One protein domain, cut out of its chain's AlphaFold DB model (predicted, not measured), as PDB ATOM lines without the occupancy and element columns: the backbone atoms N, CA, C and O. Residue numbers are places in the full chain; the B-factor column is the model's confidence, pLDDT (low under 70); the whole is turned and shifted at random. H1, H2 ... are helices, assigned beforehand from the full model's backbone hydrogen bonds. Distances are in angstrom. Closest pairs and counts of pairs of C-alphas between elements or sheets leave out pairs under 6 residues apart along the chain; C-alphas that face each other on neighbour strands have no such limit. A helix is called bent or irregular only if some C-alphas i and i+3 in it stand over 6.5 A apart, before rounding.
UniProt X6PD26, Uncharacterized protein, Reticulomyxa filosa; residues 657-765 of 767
ATOM      1  N   THR A 657      23.951 -16.434 -46.152       79.38
ATOM      2  CA  THR A 657      25.020 -17.139 -46.874       79.38
ATOM      3  C   THR A 657      24.946 -16.877 -48.376       79.38
ATOM      4  O   THR A 657      23.854 -16.898 -48.942       79.38
ATOM      5  N   GLY A 658      26.100 -16.704 -49.025       78.44
ATOM      6  CA  GLY A 658      26.223 -16.561 -50.479       78.44
ATOM      7  C   GLY A 658      26.533 -15.138 -50.949       78.44
ATOM      8  O   GLY A 658      26.332 -14.160 -50.223       78.44
ATOM      9  N   ASP A 659      26.985 -15.041 -52.202       75.50
ATOM     10  CA  ASP A 659      27.604 -13.843 -52.788       75.50
ATOM     11  C   ASP A 659      26.749 -12.573 -52.673       75.50
ATOM     12  O   ASP A 659      27.275 -11.489 -52.415       75.50
ATOM     13  N   LEU A 660      25.420 -12.686 -52.832       81.19
ATOM     14  CA  LEU A 660      24.510 -11.544 -52.685       81.19
ATOM     15  C   LEU A 660      24.680 -10.887 -51.313       81.19
ATOM     16  O   LEU A 660      24.810  -9.665 -51.214       81.19
ATOM     17  N   PHE A 661      24.647 -11.685 -50.251       84.12
ATOM     18  CA  PHE A 661      24.700 -11.154 -48.900       84.12
ATOM     19  C   PHE A 661      26.120 -10.760 -48.507       84.12
ATOM     20  O   PHE A 661      26.287  -9.747 -47.834       84.12
ATOM     21  N   ASP A 662      27.137 -11.476 -48.991       83.38
ATOM     22  CA  ASP A 662      28.542 -11.158 -48.715       83.38
ATOM     23  C   ASP A 662      28.932  -9.756 -49.198       83.38
ATOM     24  O   ASP A 662      29.628  -9.029 -48.489       83.38
ATOM     25  N   HIS A 663      28.408  -9.315 -50.345       83.12
ATOM     26  CA  HIS A 663      28.630  -7.954 -50.844       83.12
ATOM     27  C   HIS A 663      27.837  -6.859 -50.112       83.12
ATOM     28  O   HIS A 663      28.127  -5.678 -50.301       83.12
ATOM     29  N   ASN A 664      26.831  -7.229 -49.317       85.56
ATOM     30  CA  ASN A 664      25.957  -6.299 -48.594       85.56
ATOM     31  C   ASN A 664      26.180  -6.335 -47.066       85.56
ATOM     32  O   ASN A 664      25.508  -5.618 -46.319       85.56
ATOM     33  N   LEU A 665      27.133  -7.143 -46.588       87.50
ATOM     34  CA  LEU A 665      27.572  -7.159 -45.195       87.50
ATOM     35  C   LEU A 665      28.512  -5.986 -44.908       87.50
ATOM     36  O   LEU A 665      29.471  -5.732 -45.635       87.50
ATOM     37  N   THR A 666      28.292  -5.302 -43.786       88.12
ATOM     38  CA  THR A 666      29.306  -4.382 -43.259       88.12
ATOM     39  C   THR A 666      30.513  -5.186 -42.758       88.12
ATOM     40  O   THR A 666      30.342  -6.323 -42.304       88.12
ATOM     41  N   PRO A 667      31.734  -4.611 -42.743       86.81
ATOM     42  CA  PRO A 667      32.907  -5.297 -42.195       86.81
ATOM     43  C   PRO A 667      32.679  -5.821 -40.769       86.81
ATOM     44  O   PRO A 667      33.115  -6.914 -40.420       86.81
ATOM     45  N   ARG A 668      31.924  -5.075 -39.953       89.56
ATOM     46  CA  ARG A 668      31.592  -5.457 -38.576       89.56
ATOM     47  C   ARG A 668      30.610  -6.630 -38.504       89.56
ATOM     48  O   ARG A 668      30.846  -7.532 -37.707       89.56
ATOM     49  N   LEU A 669      29.582  -6.680 -39.358       88.31
ATOM     50  CA  LEU A 669      28.677  -7.835 -39.460       88.31
ATOM     51  C   LEU A 669      29.389  -9.082 -40.001       88.31
ATOM     52  O   LEU A 669      29.104 -10.187 -39.546       88.31
ATOM     53  N   ALA A 670      30.341  -8.919 -40.926       86.88
ATOM     54  CA  ALA A 670      31.164 -10.023 -41.413       86.88
ATOM     55  C   ALA A 670      32.043 -10.613 -40.293       86.88
ATOM     56  O   ALA A 670      32.107 -11.835 -40.143       86.88
ATOM     57  N   ILE A 671      32.654  -9.762 -39.455       87.38
ATOM     58  CA  ILE A 671      33.396 -10.209 -38.264       87.38
ATOM     59  C   ILE A 671      32.449 -10.845 -37.239       87.38
ATOM     60  O   ILE A 671      32.777 -11.893 -36.703       87.38
ATOM     61  N   LEU A 672      31.265 -10.277 -36.989       88.00
ATOM     62  CA  LEU A 672      30.272 -10.866 -36.083       88.00
ATOM     63  C   LEU A 672      29.831 -12.264 -36.561       88.00
ATOM     64  O   LEU A 672      29.710 -13.186 -35.754       88.00
ATOM     65  N   ARG A 673      29.641 -12.444 -37.877       85.94
ATOM     66  CA  ARG A 673      29.298 -13.736 -38.489       85.94
ATOM     67  C   ARG A 673      30.428 -14.744 -38.324       85.94
ATOM     68  O   ARG A 673      30.177 -15.868 -37.913       85.94
ATOM     69  N   ASN A 674      31.664 -14.366 -38.626       82.62
ATOM     70  CA  ASN A 674      32.763 -15.328 -38.759       82.62
ATOM     71  C   ASN A 674      33.629 -15.458 -37.494       82.62
ATOM     72  O   ASN A 674      34.347 -16.437 -37.342       82.62
ATOM     73  N   GLY A 675      33.567 -14.488 -36.585       76.31
ATOM     74  CA  GLY A 675      34.481 -14.348 -35.453       76.31
ATOM     75  C   GLY A 675      33.995 -14.950 -34.140       76.31
ATOM     76  O   GLY A 675      34.782 -15.012 -33.206       76.31
ATOM     77  N   SER A 676      32.746 -15.421 -34.030       72.31
ATOM     78  CA  SER A 676      32.243 -15.878 -32.723       72.31
ATOM     79  C   SER A 676      32.981 -17.089 -32.154       72.31
ATOM     80  O   SER A 676      32.951 -17.313 -30.949       72.31
ATOM     81  N   ASP A 677      33.666 -17.851 -33.006       72.38
ATOM     82  CA  ASP A 677      34.435 -19.028 -32.598       72.38
ATOM     83  C   ASP A 677      35.794 -18.648 -31.972       72.38
ATOM     84  O   ASP A 677      36.409 -19.469 -31.302       72.38
ATOM     85  N   THR A 678      36.249 -17.394 -32.119       80.75
ATOM     86  CA  THR A 678      37.504 -16.890 -31.525       80.75
ATOM     87  C   THR A 678      37.292 -16.119 -30.217       80.75
ATOM     88  O   THR A 678      38.244 -15.578 -29.651       80.75
ATOM     89  N   TRP A 679      36.057 -16.056 -29.710       86.75
ATOM     90  CA  TRP A 679      35.702 -15.252 -28.535       86.75
ATOM     91  C   TRP A 679      35.788 -15.994 -27.199       86.75
ATOM     92  O   TRP A 679      35.430 -15.406 -26.184       86.75
ATOM     93  N   GLU A 680      36.264 -17.244 -27.150       84.62
ATOM     94  CA  GLU A 680      36.220 -18.066 -25.925       84.62
ATOM     95  C   GLU A 680      36.840 -17.386 -24.689       84.62
ATOM     96  O   GLU A 680      36.330 -17.546 -23.579       84.62
ATOM     97  N   THR A 681      37.893 -16.587 -24.873       85.31
ATOM     98  CA  THR A 681      38.582 -15.844 -23.802       85.31
ATOM     99  C   THR A 681      38.106 -14.397 -23.640       85.31
ATOM    100  O   THR A 681      38.554 -13.706 -22.729       85.31
ATOM    101  N   GLN A 682      37.202 -13.916 -24.495       87.00
ATOM    102  CA  GLN A 682      36.682 -12.551 -24.437       87.00
ATOM    103  C   GLN A 682      35.497 -12.453 -23.477       87.00
ATOM    104  O   GLN A 682      34.639 -13.335 -23.456       87.00
ATOM    105  N   ALA A 683      35.422 -11.350 -22.725       89.25
ATOM    106  CA  ALA A 683      34.297 -11.051 -21.843       89.25
ATOM    107  C   ALA A 683      32.989 -10.921 -22.643       89.25
ATOM    108  O   ALA A 683      32.870 -10.053 -23.511       89.25
ATOM    109  N   PHE A 684      31.990 -11.748 -22.322       90.00
ATOM    110  CA  PHE A 684      30.747 -11.851 -23.096       90.00
ATOM    111  C   PHE A 684      30.028 -10.505 -23.236       90.00
ATOM    112  O   PHE A 684      29.657 -10.108 -24.341       90.00
ATOM    113  N   PHE A 685      29.866  -9.768 -22.135       87.44
ATOM    114  CA  PHE A 685      29.182  -8.475 -22.153       87.44
ATOM    115  C   PHE A 685      29.942  -7.415 -22.945       87.44
ATOM    116  O   PHE A 685      29.317  -6.603 -23.628       87.44
ATOM    117  N   LYS A 686      31.279  -7.451 -22.913       88.00
ATOM    118  CA  LYS A 686      32.116  -6.563 -23.723       88.00
ATOM    119  C   LYS A 686      31.934  -6.862 -25.207       88.00
ATOM    120  O   LYS A 686      31.687  -5.940 -25.976       88.00
ATOM    121  N   THR A 687      31.966  -8.135 -25.597       86.75
ATOM    122  CA  THR A 687      31.718  -8.559 -26.979       86.75
ATOM    123  C   THR A 687      30.299  -8.194 -27.426       86.75
ATOM    124  O   THR A 687      30.114  -7.599 -28.484       86.75
ATOM    125  N   LYS A 688      29.281  -8.460 -26.600       89.12
ATOM    126  CA  LYS A 688      27.882  -8.108 -26.885       89.12
ATOM    127  C   LYS A 688      27.692  -6.596 -27.052       89.12
ATOM    128  O   LYS A 688      27.043  -6.176 -28.004       89.12
ATOM    129  N   SER A 689      28.270  -5.784 -26.166       89.44
ATOM    130  CA  SER A 689      28.205  -4.318 -26.246       89.44
ATOM    131  C   SER A 689      28.973  -3.780 -27.452       89.44
ATOM    132  O   SER A 689      28.484  -2.891 -28.147       89.44
ATOM    133  N   GLN A 690      30.130  -4.371 -27.773       89.75
ATOM    134  CA  GLN A 690      30.911  -3.985 -28.942       89.75
ATOM    135  C   GLN A 690      30.087  -4.080 -30.224       89.75
ATOM    136  O   GLN A 690      30.259  -3.211 -31.068       89.75
ATOM    137  N   TYR A 691      29.192  -5.065 -30.358       90.62
ATOM    138  CA  TYR A 691      28.344  -5.279 -31.538       90.62
ATOM    139  C   TYR A 691      26.871  -4.889 -31.335       90.62
ATOM    140  O   TYR A 691      25.989  -5.405 -32.021       90.62
ATOM    141  N   GLU A 692      26.560  -3.999 -30.392       92.06
ATOM    142  CA  GLU A 692      25.173  -3.692 -30.014       92.06
ATOM    143  C   GLU A 692      24.311  -3.201 -31.192       92.06
ATOM    144  O   GLU A 692      23.164  -3.626 -31.350       92.06
ATOM    145  N   GLN A 693      24.876  -2.357 -32.062       89.50
ATOM    146  CA  GLN A 693      24.183  -1.852 -33.250       89.50
ATOM    147  C   GLN A 693      23.887  -2.971 -34.253       89.50
ATOM    148  O   GLN A 693      22.770  -3.063 -34.765       89.50
ATOM    149  N   GLU A 694      24.861  -3.845 -34.507       91.81
ATOM    150  CA  GLU A 694      24.696  -5.001 -35.386       91.81
ATOM    151  C   GLU A 694      23.672  -5.996 -34.825       91.81
ATOM    152  O   GLU A 694      22.790  -6.455 -35.545       91.81
ATOM    153  N   ILE A 695      23.732  -6.283 -33.523       91.44
ATOM    154  CA  ILE A 695      22.775  -7.157 -32.837       91.44
ATOM    155  C   ILE A 695      21.358  -6.585 -32.939       91.44
ATOM    156  O   ILE A 695      20.421  -7.339 -33.193       91.44
ATOM    157  N   LYS A 696      21.183  -5.266 -32.773       91.75
ATOM    158  CA  LYS A 696      19.880  -4.607 -32.928       91.75
ATOM    159  C   LYS A 696      19.325  -4.797 -34.342       91.75
ATOM    160  O   LYS A 696      18.175  -5.202 -34.480       91.75
ATOM    161  N   GLN A 697      20.151  -4.592 -35.369       89.25
ATOM    162  CA  GLN A 697      19.759  -4.830 -36.764       89.25
ATOM    163  C   GLN A 697      19.374  -6.294 -37.010       89.25
ATOM    164  O   GLN A 697      18.354  -6.564 -37.637       89.25
ATOM    165  N   LEU A 698      20.147  -7.250 -36.485       91.50
ATOM    166  CA  LEU A 698      19.842  -8.675 -36.635       91.50
ATOM    167  C   LEU A 698      18.542  -9.072 -35.925       91.50
ATOM    168  O   LEU A 698      17.790  -9.883 -36.458       91.50
ATOM    169  N   LYS A 699      18.243  -8.484 -34.761       92.25
ATOM    170  CA  LYS A 699      16.971  -8.706 -34.056       92.25
ATOM    171  C   LYS A 699      15.762  -8.226 -34.864       92.25
ATOM    172  O   LYS A 699      14.733  -8.892 -34.840       92.25
ATOM    173  N   GLU A 700      15.882  -7.127 -35.612       92.44
ATOM    174  CA  GLU A 700      14.789  -6.601 -36.451       92.44
ATOM    175  C   GLU A 700      14.383  -7.544 -37.594       92.44
ATOM    176  O   GLU A 700      13.234  -7.501 -38.033       92.44
ATOM    177  N   ILE A 701      15.305  -8.382 -38.075       91.94
ATOM    178  CA  ILE A 701      15.048  -9.383 -39.127       91.94
ATOM    179  C   ILE A 701      15.036 -10.821 -38.597       91.94
ATOM    180  O   ILE A 701      14.894 -11.761 -39.375       91.94
ATOM    181  N   GLN A 702      15.168 -11.025 -37.284       92.88
ATOM    182  CA  GLN A 702      15.226 -12.359 -36.687       92.88
ATOM    183  C   GLN A 702      13.991 -13.223 -36.997       92.88
ATOM    184  O   GLN A 702      14.202 -14.367 -37.399       92.88
ATOM    185  N   PRO A 703      12.737 -12.738 -36.872       93.25
ATOM    186  CA  PRO A 703      11.559 -13.558 -37.178       93.25
ATOM    187  C   PRO A 703      11.544 -14.043 -38.633       93.25
ATOM    188  O   PRO A 703      11.226 -15.200 -38.909       93.25
ATOM    189  N   ASP A 704      11.954 -13.171 -39.555       93.94
ATOM    190  CA  ASP A 704      12.040 -13.477 -40.981       93.94
ATOM    191  C   ASP A 704      13.153 -14.504 -41.247       93.94
ATOM    192  O   ASP A 704      12.930 -15.487 -41.952       93.94
ATOM    193  N   MET A 705      14.331 -14.344 -40.626       93.62
ATOM    194  CA  MET A 705      15.425 -15.321 -40.721       93.62
ATOM    195  C   MET A 705      15.031 -16.695 -40.165       93.62
ATOM    196  O   MET A 705      15.310 -17.714 -40.795       93.62
ATOM    197  N   GLU A 706      14.351 -16.744 -39.015       93.06
ATOM    198  CA  GLU A 706      13.862 -18.000 -38.433       93.06
ATOM    199  C   GLU A 706      12.858 -18.693 -39.373       93.06
ATOM    200  O   GLU A 706      12.965 -19.904 -39.594       93.06
ATOM    201  N   LYS A 707      11.955 -17.933 -40.010       91.94
ATOM    202  CA  LYS A 707      11.014 -18.459 -41.010       91.94
ATOM    203  C   LYS A 707      11.731 -18.997 -42.250       91.94
ATOM    204  O   LYS A 707      11.403 -20.089 -42.711       91.94
ATOM    205  N   VAL A 708      12.727 -18.275 -42.769       91.56
ATOM    206  CA  VAL A 708      13.555 -18.741 -43.898       91.56
ATOM    207  C   VAL A 708      14.263 -20.037 -43.534       91.56
ATOM    208  O   VAL A 708      14.204 -20.993 -44.302       91.56
ATOM    209  N   MET A 709      14.885 -20.116 -42.356       90.00
ATOM    210  CA  MET A 709      15.542 -21.341 -41.901       90.00
ATOM    211  C   MET A 709      14.581 -22.522 -41.814       90.00
ATOM    212  O   MET A 709      14.912 -23.614 -42.277       90.00
ATOM    213  N   GLU A 710      13.393 -22.331 -41.244       91.12
ATOM    214  CA  GLU A 710      12.392 -23.390 -41.155       91.12
ATOM    215  C   GLU A 710      11.946 -23.863 -42.546       91.12
ATOM    216  O   GLU A 710      11.947 -25.066 -42.827       91.12
ATOM    217  N   GLN A 711      11.633 -22.923 -43.437       91.00
ATOM    218  CA  GLN A 711      11.150 -23.209 -44.786       91.00
ATOM    219  C   GLN A 711      12.249 -23.752 -45.707       91.00
ATOM    220  O   GLN A 711      11.959 -24.553 -46.594       91.00
ATOM    221  N   SER A 712      13.520 -23.425 -45.452       87.56
ATOM    222  CA  SER A 712      14.685 -23.922 -46.203       87.56
ATOM    223  C   SER A 712      14.871 -25.442 -46.133       87.56
ATOM    224  O   SER A 712      15.628 -26.011 -46.927       87.56
ATOM    225  N   LYS A 713      14.155 -26.127 -45.228       89.38
ATOM    226  CA  LYS A 713      14.036 -27.595 -45.210       89.38
ATOM    227  C   LYS A 713      13.339 -28.132 -46.469       89.38
ATOM    228  O   LYS A 713      13.645 -29.241 -46.897       89.38
ATOM    229  N   SER A 714      12.456 -27.349 -47.090       92.50
ATOM    230  CA  SER A 714      11.845 -27.655 -48.386       92.50
ATOM    231  C   SER A 714      12.821 -27.358 -49.524       92.50
ATOM    232  O   SER A 714      13.320 -26.240 -49.652       92.50
ATOM    233  N   SER A 715      13.060 -28.342 -50.394       91.31
ATOM    234  CA  SER A 715      13.887 -28.158 -51.594       91.31
ATOM    235  C   SER A 715      13.310 -27.103 -52.541       91.31
ATOM    236  O   SER A 715      14.066 -26.337 -53.131       91.31
ATOM    237  N   ILE A 716      11.979 -27.020 -52.632       91.88
ATOM    238  CA  ILE A 716      11.268 -26.061 -53.486       91.88
ATOM    239  C   ILE A 716      11.452 -24.640 -52.957       91.88
ATOM    240  O   ILE A 716      11.823 -23.750 -53.717       91.88
ATOM    241  N   PHE A 717      11.260 -24.431 -51.650       93.12
ATOM    242  CA  PHE A 717      11.485 -23.118 -51.047       93.12
ATOM    243  C   PHE A 717      12.946 -22.691 -51.183       93.12
ATOM    244  O   PHE A 717      13.227 -21.550 -51.527       93.12
ATOM    245  N   ARG A 718      13.890 -23.617 -50.971       91.19
ATOM    246  CA  ARG A 718      15.321 -23.343 -51.143       91.19
ATOM    247  C   ARG A 718      15.657 -22.922 -52.575       91.19
ATOM    248  O   ARG A 718      16.464 -22.019 -52.759       91.19
ATOM    249  N   HIS A 719      15.035 -23.550 -53.574       91.62
ATOM    250  CA  HIS A 719      15.200 -23.149 -54.969       91.62
ATOM    251  C   HIS A 719      14.655 -21.736 -55.210       91.62
ATOM    252  O   HIS A 719      15.396 -20.890 -55.695       91.62
ATOM    253  N   MET A 720      13.431 -21.446 -54.750       92.88
ATOM    254  CA  MET A 720      12.832 -20.106 -54.845       92.88
ATOM    255  C   MET A 720      13.678 -19.034 -54.150       92.88
ATOM    256  O   MET A 720      13.866 -17.950 -54.697       92.88
ATOM    257  N   TRP A 721      14.211 -19.339 -52.965       92.56
ATOM    258  CA  TRP A 721      15.100 -18.453 -52.217       92.56
ATOM    259  C   TRP A 721      16.370 -18.135 -53.008       92.56
ATOM    260  O   TRP A 721      16.729 -16.968 -53.163       92.56
ATOM    261  N   ASN A 722      17.026 -19.160 -53.558       90.12
ATOM    262  CA  ASN A 722      18.232 -18.997 -54.370       90.12
ATOM    263  C   ASN A 722      17.957 -18.231 -55.672       90.12
ATOM    264  O   ASN A 722      18.760 -17.379 -56.059       90.12
ATOM    265  N   ASP A 723      16.820 -18.479 -56.322       90.19
ATOM    266  CA  ASP A 723      16.404 -17.759 -57.528       90.19
ATOM    267  C   ASP A 723      16.153 -16.279 -57.219       90.19
ATOM    268  O   ASP A 723      16.624 -15.397 -57.944       90.19
ATOM    269  N   CYS A 724      15.490 -15.980 -56.097       89.12
ATOM    270  CA  CYS A 724      15.288 -14.609 -55.632       89.12
ATOM    271  C   CYS A 724      16.617 -13.939 -55.256       89.12
ATOM    272  O   CYS A 724      16.821 -12.767 -55.582       89.12
ATOM    273  N   CYS A 725      17.554 -14.666 -54.637       88.25
ATOM    274  CA  CYS A 725      18.898 -14.160 -54.349       88.25
ATOM    275  C   CYS A 725      19.683 -13.850 -55.636       88.25
ATOM    276  O   CYS A 725      20.333 -12.811 -55.732       88.25
ATOM    277  N   THR A 726      19.594 -14.715 -56.648       86.00
ATOM    278  CA  THR A 726      20.269 -14.530 -57.946       86.00
ATOM    279  C   THR A 726      19.667 -13.355 -58.715       86.00
ATOM    280  O   THR A 726      20.387 -12.498 -59.226       86.00
ATOM    281  N   THR A 727      18.338 -13.250 -58.730       86.38
ATOM    282  CA  THR A 727      17.621 -12.137 -59.372       86.38
ATOM    283  C   THR A 727      18.002 -10.794 -58.744       86.38
ATOM    284  O   THR A 727      18.182  -9.800 -59.446       86.38
ATOM    285  N   ASN A 728      18.207 -10.776 -57.426       84.75
ATOM    286  CA  ASN A 728      18.590  -9.581 -56.682       84.75
ATOM    287  C   ASN A 728      20.115  -9.386 -56.549       84.75
ATOM    288  O   ASN A 728      20.534  -8.455 -55.869       84.75
ATOM    289  N   GLN A 729      20.968 -10.181 -57.213       81.69
ATOM    290  CA  GLN A 729      22.433 -10.189 -57.008       81.69
ATOM    291  C   GLN A 729      23.121  -8.826 -57.232       81.69
ATOM    292  O   GLN A 729      24.157  -8.530 -56.632       81.69
ATOM    293  N   LYS A 730      22.539  -7.971 -58.082       80.44
ATOM    294  CA  LYS A 730      23.037  -6.612 -58.365       80.44
ATOM    295  C   LYS A 730      22.580  -5.565 -57.345       80.44
ATOM    296  O   LYS A 730      23.049  -4.429 -57.403       80.44
ATOM    297  N   MET A 731      21.676  -5.918 -56.431       81.81
ATOM    298  CA  MET A 731      21.188  -5.013 -55.400       81.81
ATOM    299  C   MET A 731      22.338  -4.646 -54.458       81.81
ATOM    300  O   MET A 731      23.066  -5.503 -53.947       81.81
ATOM    301  N   ARG A 732      22.508  -3.341 -54.256       79.44
ATOM    302  CA  ARG A 732      23.464  -2.765 -53.314       79.44
ATOM    303  C   ARG A 732      22.684  -2.014 -52.248       79.44
ATOM    304  O   ARG A 732      21.823  -1.201 -52.575       79.44
ATOM    305  N   GLY A 733      22.978  -2.283 -50.984       78.56
ATOM    306  CA  GLY A 733      22.327  -1.621 -49.863       78.56
ATOM    307  C   GLY A 733      22.746  -2.202 -48.520       78.56
ATOM    308  O   GLY A 733      23.597  -3.083 -48.440       78.56
ATOM    309  N   ASN A 734      22.133  -1.705 -47.446       84.06
ATOM    310  CA  ASN A 734      22.279  -2.323 -46.131       84.06
ATOM    311  C   ASN A 734      21.651  -3.730 -46.161       84.06
ATOM    312  O   ASN A 734      20.543  -3.886 -46.689       84.06
ATOM    313  N   LEU A 735      22.334  -4.718 -45.564       85.38
ATOM    314  CA  LEU A 735      21.861  -6.088 -45.350       85.38
ATOM    315  C   LEU A 735      20.363  -6.162 -45.032       85.38
ATOM    316  O   LEU A 735      19.663  -6.967 -45.631       85.38
ATOM    317  N   LEU A 736      19.864  -5.316 -44.128       85.88
ATOM    318  CA  LEU A 736      18.469  -5.356 -43.686       85.88
ATOM    319  C   LEU A 736      17.473  -5.095 -44.828       85.88
ATOM    320  O   LEU A 736      16.451  -5.769 -44.925       85.88
ATOM    321  N   VAL A 737      17.782  -4.144 -45.714       87.56
ATOM    322  CA  VAL A 737      16.929  -3.795 -46.862       87.56
ATOM    323  C   VAL A 737      16.961  -4.911 -47.900       87.56
ATOM    324  O   VAL A 737      15.913  -5.340 -48.381       87.56
ATOM    325  N   VAL A 738      18.161  -5.402 -48.212       88.25
ATOM    326  CA  VAL A 738      18.361  -6.469 -49.201       88.25
ATOM    327  C   VAL A 738      17.700  -7.762 -48.728       88.25
ATOM    328  O   VAL A 738      16.947  -8.378 -49.476       88.25
ATOM    329  N   PHE A 739      17.909  -8.140 -47.465       91.75
ATOM    330  CA  PHE A 739      17.313  -9.333 -46.878       91.75
ATOM    331  C   PHE A 739      15.787  -9.259 -46.857       91.75
ATOM    332  O   PHE A 739      15.143 -10.187 -47.337       91.75
ATOM    333  N   LYS A 740      15.195  -8.156 -46.376       90.94
ATOM    334  CA  LYS A 740      13.730  -8.001 -46.359       90.94
ATOM    335  C   LYS A 740      13.128  -8.074 -47.755       90.94
ATOM    336  O   LYS A 740      12.080  -8.689 -47.920       90.94
ATOM    337  N   LYS A 741      13.796  -7.496 -48.759       91.31
ATOM    338  CA  LYS A 741      13.333  -7.569 -50.146       91.31
ATOM    339  C   LYS A 741      13.350  -9.006 -50.670       91.31
ATOM    340  O   LYS A 741      12.323  -9.488 -51.130       91.31
ATOM    341  N   VAL A 742      14.477  -9.706 -50.529       91.50
ATOM    342  CA  VAL A 742      14.600 -11.114 -50.947       91.50
ATOM    343  C   VAL A 742      13.601 -12.000 -50.208       91.50
ATOM    344  O   VAL A 742      12.967 -12.859 -50.820       91.50
ATOM    345  N   PHE A 743      13.433 -11.784 -48.905       93.06
ATOM    346  CA  PHE A 743      12.470 -12.511 -48.095       93.06
ATOM    347  C   PHE A 743      11.039 -12.278 -48.554       93.06
ATOM    348  O   PHE A 743      10.308 -13.247 -48.730       93.06
ATOM    349  N   GLN A 744      10.650 -11.026 -48.789       93.44
ATOM    350  CA  GLN A 744       9.315 -10.701 -49.265       93.44
ATOM    351  C   GLN A 744       9.041 -11.338 -50.634       93.44
ATOM    352  O   GLN A 744       8.039 -12.033 -50.772       93.44
ATOM    353  N   ASP A 745       9.964 -11.201 -51.590       92.44
ATOM    354  CA  ASP A 745       9.831 -11.783 -52.934       92.44
ATOM    355  C   ASP A 745       9.731 -13.316 -52.873       92.44
ATOM    356  O   ASP A 745       8.865 -13.933 -53.497       92.44
ATOM    357  N   THR A 746      10.585 -13.947 -52.062       92.69
ATOM    358  CA  THR A 746      10.558 -15.405 -51.883       92.69
ATOM    359  C   THR A 746       9.265 -15.848 -51.206       92.69
ATOM    360  O   THR A 746       8.672 -16.852 -51.596       92.69
ATOM    361  N   ASN A 747       8.811 -15.116 -50.188       92.00
ATOM    362  CA  ASN A 747       7.613 -15.461 -49.439       92.00
ATOM    363  C   ASN A 747       6.345 -15.275 -50.287       92.00
ATOM    364  O   ASN A 747       5.457 -16.116 -50.210       92.00
ATOM    365  N   GLU A 748       6.264 -14.246 -51.131       92.56
ATOM    366  CA  GLU A 748       5.170 -14.070 -52.098       92.56
ATOM    367  C   GLU A 748       5.114 -15.240 -53.092       92.56
ATOM    368  O   GLU A 748       4.055 -15.852 -53.266       92.56
ATOM    369  N   ASN A 749       6.262 -15.634 -53.655       91.69
ATOM    370  CA  ASN A 749       6.365 -16.806 -54.530       91.69
ATOM    371  C   ASN A 749       5.957 -18.101 -53.812       91.69
ATOM    372  O   ASN A 749       5.248 -18.940 -54.372       91.69
ATOM    373  N   TRP A 750       6.367 -18.255 -52.554       93.25
ATOM    374  CA  TRP A 750       6.036 -19.412 -51.732       93.25
ATOM    375  C   TRP A 750       4.544 -19.489 -51.385       93.25
ATOM    376  O   TRP A 750       3.944 -20.563 -51.473       93.25
ATOM    377  N   GLU A 751       3.912 -18.372 -51.015       92.12
ATOM    378  CA  GLU A 751       2.468 -18.320 -50.762       92.12
ATOM    379  C   GLU A 751       1.665 -18.576 -52.042       92.12
ATOM    380  O   GLU A 751       0.712 -19.360 -52.014       92.12
ATOM    381  N   HIS A 752       2.080 -18.005 -53.177       91.19
ATOM    382  CA  HIS A 752       1.451 -18.276 -54.469       91.19
ATOM    383  C   HIS A 752       1.555 -19.760 -54.841       91.19
ATOM    384  O   HIS A 752       0.558 -20.393 -55.187       91.19
ATOM    385  N   PHE A 753       2.739 -20.356 -54.679       89.75
ATOM    386  CA  PHE A 753       2.948 -21.783 -54.898       89.75
ATOM    387  C   PHE A 753       2.043 -22.650 -54.014       89.75
ATOM    388  O   PHE A 753       1.415 -23.591 -54.506       89.75
ATOM    389  N   LYS A 754       1.911 -22.316 -52.723       89.38
ATOM    390  CA  LYS A 754       0.993 -23.016 -51.812       89.38
ATOM    391  C   LYS A 754      -0.464 -22.906 -52.257       89.38
ATOM    392  O   LYS A 754      -1.172 -23.908 -52.203       89.38
ATOM    393  N   GLN A 755      -0.912 -21.736 -52.714       88.06
ATOM    394  CA  GLN A 755      -2.272 -21.551 -53.232       88.06
ATOM    395  C   GLN A 755      -2.512 -22.394 -54.489       88.06
ATOM    396  O   GLN A 755      -3.515 -23.102 -54.564       88.06
ATOM    397  N   VAL A 756      -1.572 -22.389 -55.439       86.50
ATOM    398  CA  VAL A 756      -1.654 -23.206 -56.660       86.50
ATOM    399  C   VAL A 756      -1.718 -24.693 -56.313       86.50
ATOM    400  O   VAL A 756      -2.595 -25.394 -56.815       86.50
ATOM    401  N   LEU A 757      -0.861 -25.177 -55.408       82.31
ATOM    402  CA  LEU A 757      -0.914 -26.560 -54.927       82.31
ATOM    403  C   LEU A 757      -2.240 -26.885 -54.234       82.31
ATOM    404  O   LEU A 757      -2.812 -27.943 -54.487       82.31
ATOM    405  N   PHE A 758      -2.742 -25.991 -53.380       80.12
ATOM    406  CA  PHE A 758      -4.012 -26.179 -52.683       80.12
ATOM    407  C   PHE A 758      -5.171 -26.330 -53.678       80.12
ATOM    408  O   PHE A 758      -5.938 -27.288 -53.581       80.12
ATOM    409  N   PHE A 759      -5.241 -25.462 -54.694       77.44
ATOM    410  CA  PHE A 759      -6.211 -25.582 -55.787       77.44
ATOM    411  C   PHE A 759      -6.031 -26.883 -56.583       77.44
ATOM    412  O   PHE A 759      -7.018 -27.562 -56.873       77.44
ATOM    413  N   PHE A 760      -4.791 -27.273 -56.892       71.69
ATOM    414  CA  PHE A 760      -4.497 -28.475 -57.678       71.69
ATOM    415  C   PHE A 760      -4.865 -29.774 -56.940       71.69
ATOM    416  O   PHE A 760      -5.373 -30.712 -57.554       71.69
ATOM    417  N   PHE A 761      -4.666 -29.835 -55.619       65.50
ATOM    418  CA  PHE A 761      -5.009 -31.007 -54.807       65.50
ATOM    419  C   PHE A 761      -6.499 -31.083 -54.439       65.50
ATOM    420  O   PHE A 761      -7.046 -32.186 -54.414       65.50
ATOM    421  N   PHE A 762      -7.184 -29.956 -54.203       60.19
ATOM    422  CA  PHE A 762      -8.618 -29.973 -53.878       60.19
ATOM    423  C   PHE A 762      -9.514 -30.212 -55.099       60.19
ATOM    424  O   PHE A 762     -10.477 -30.972 -54.996       60.19
ATOM    425  N   PHE A 763      -9.189 -29.669 -56.277       56.34
ATOM    426  CA  PHE A 763     -10.017 -29.901 -57.470       56.34
ATOM    427  C   PHE A 763      -9.824 -31.284 -58.101       56.34
ATOM    428  O   PHE A 763     -10.753 -31.797 -58.728       56.34
ATOM    429  N   LYS A 764      -8.684 -31.951 -57.866       49.16
ATOM    430  CA  LYS A 764      -8.472 -33.338 -58.316       49.16
ATOM    431  C   LYS A 764      -9.246 -34.377 -57.487       49.16
ATOM    432  O   LYS A 764      -9.334 -35.521 -57.909       49.16
ATOM    433  N   LYS A 765      -9.838 -33.993 -56.346       46.53
ATOM    434  CA  LYS A 765     -10.728 -34.852 -55.538       46.53
ATOM    435  C   LYS A 765     -12.215 -34.746 -55.929       46.53
ATOM    436  O   LYS A 765     -13.036 -35.426 -55.327       46.53
TER     437      LYS A 765
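Overview. This is residues 657 to 765 of the 767 residues of an uncharacterized protein of Reticulomyxa filosa (UniProt X6PD26). What shape does the model have? One long helix, H7, runs out of a loose body of shorter helices: H6 makes a helical hairpin with its earlier part, H4 and H5 follow each other past that part, and H2 and H3 lie at the end of the body away from H7's tip. Residues 754 to 765, of which 754 to 763 belong to H7, stick out as a free arm. What is it made of? The printed part has 109 residues with seven named helices, H1 to H7 in chain order, and no named strand, and its class is all helix. How large is it? It is loose, with a radius of gyration of the C-alphas of 17.5 A, and spans 61 by 28 by 20 A.

Along the chain. Where is the longest helix? H7, residues 735 to 763, is 41.6 A long, from C-alpha 735 at (21.861, -6.088, -45.350) to C-alpha 763 at (-10.017, -29.901, -57.470). Where are the others? H6 is residues 715 to 727, 18.2 A long; H5 is residues 702 to 711, 14.1 A; H4 is residues 692 to 700, 12.6 A. H3 is residues 684 to 690, H2 is residues 667 to 678, 16.4 A long, and H1 is residues 659 to 662, with C-alpha 659 at (27.604, -13.843, -52.788). Is any helix irregular? H2 is irregular, with C-alphas 674 and 677 7.4 A apart.

Arrangement. What touches H7? H6 touches residues 742 to 750 of H7 alone, opposite ways at a steep tilt of 43 degrees, and the closest C-alphas, of Trp 721 and Thr 746, are 5.5 A apart. H5 only just touches residues 740 to 743 of H7, with 3 pairs of C-alphas within 8 A, the closest being Asp 704 and Phe 743 at 7.2 A. H1 only just touches residues 735 to 739 of H7, also with 3 pairs, the closest being the C-alphas of Phe 661 and Leu 735 at 6.8 A. How do H2, H3 and H4 stand? H2 and H4 are close but not clearly touching, about perpendicular at 82 degrees, with the C-alphas of Leu 669 and Glu 694 closest at 6.4 A. H2 and H3 are near each other, and both are apart from H7. What do the backbones show? Every O i to N i+4 pair is within hydrogen-bond range in H3, H4, H5, H6 and H7, against 5 of 8 in H2, while H1 is too short for such a pair.

Size, cuts and confidence. How far does it reach? The two C-alphas farthest apart, of Thr 681 and Lys 765, are 61.6 A apart. Is the printed part whole? It has no cut and no long link. Where is confidence low? The mean pLDDT of the printed part is 86.2, and residues 761 to 765 are under 70.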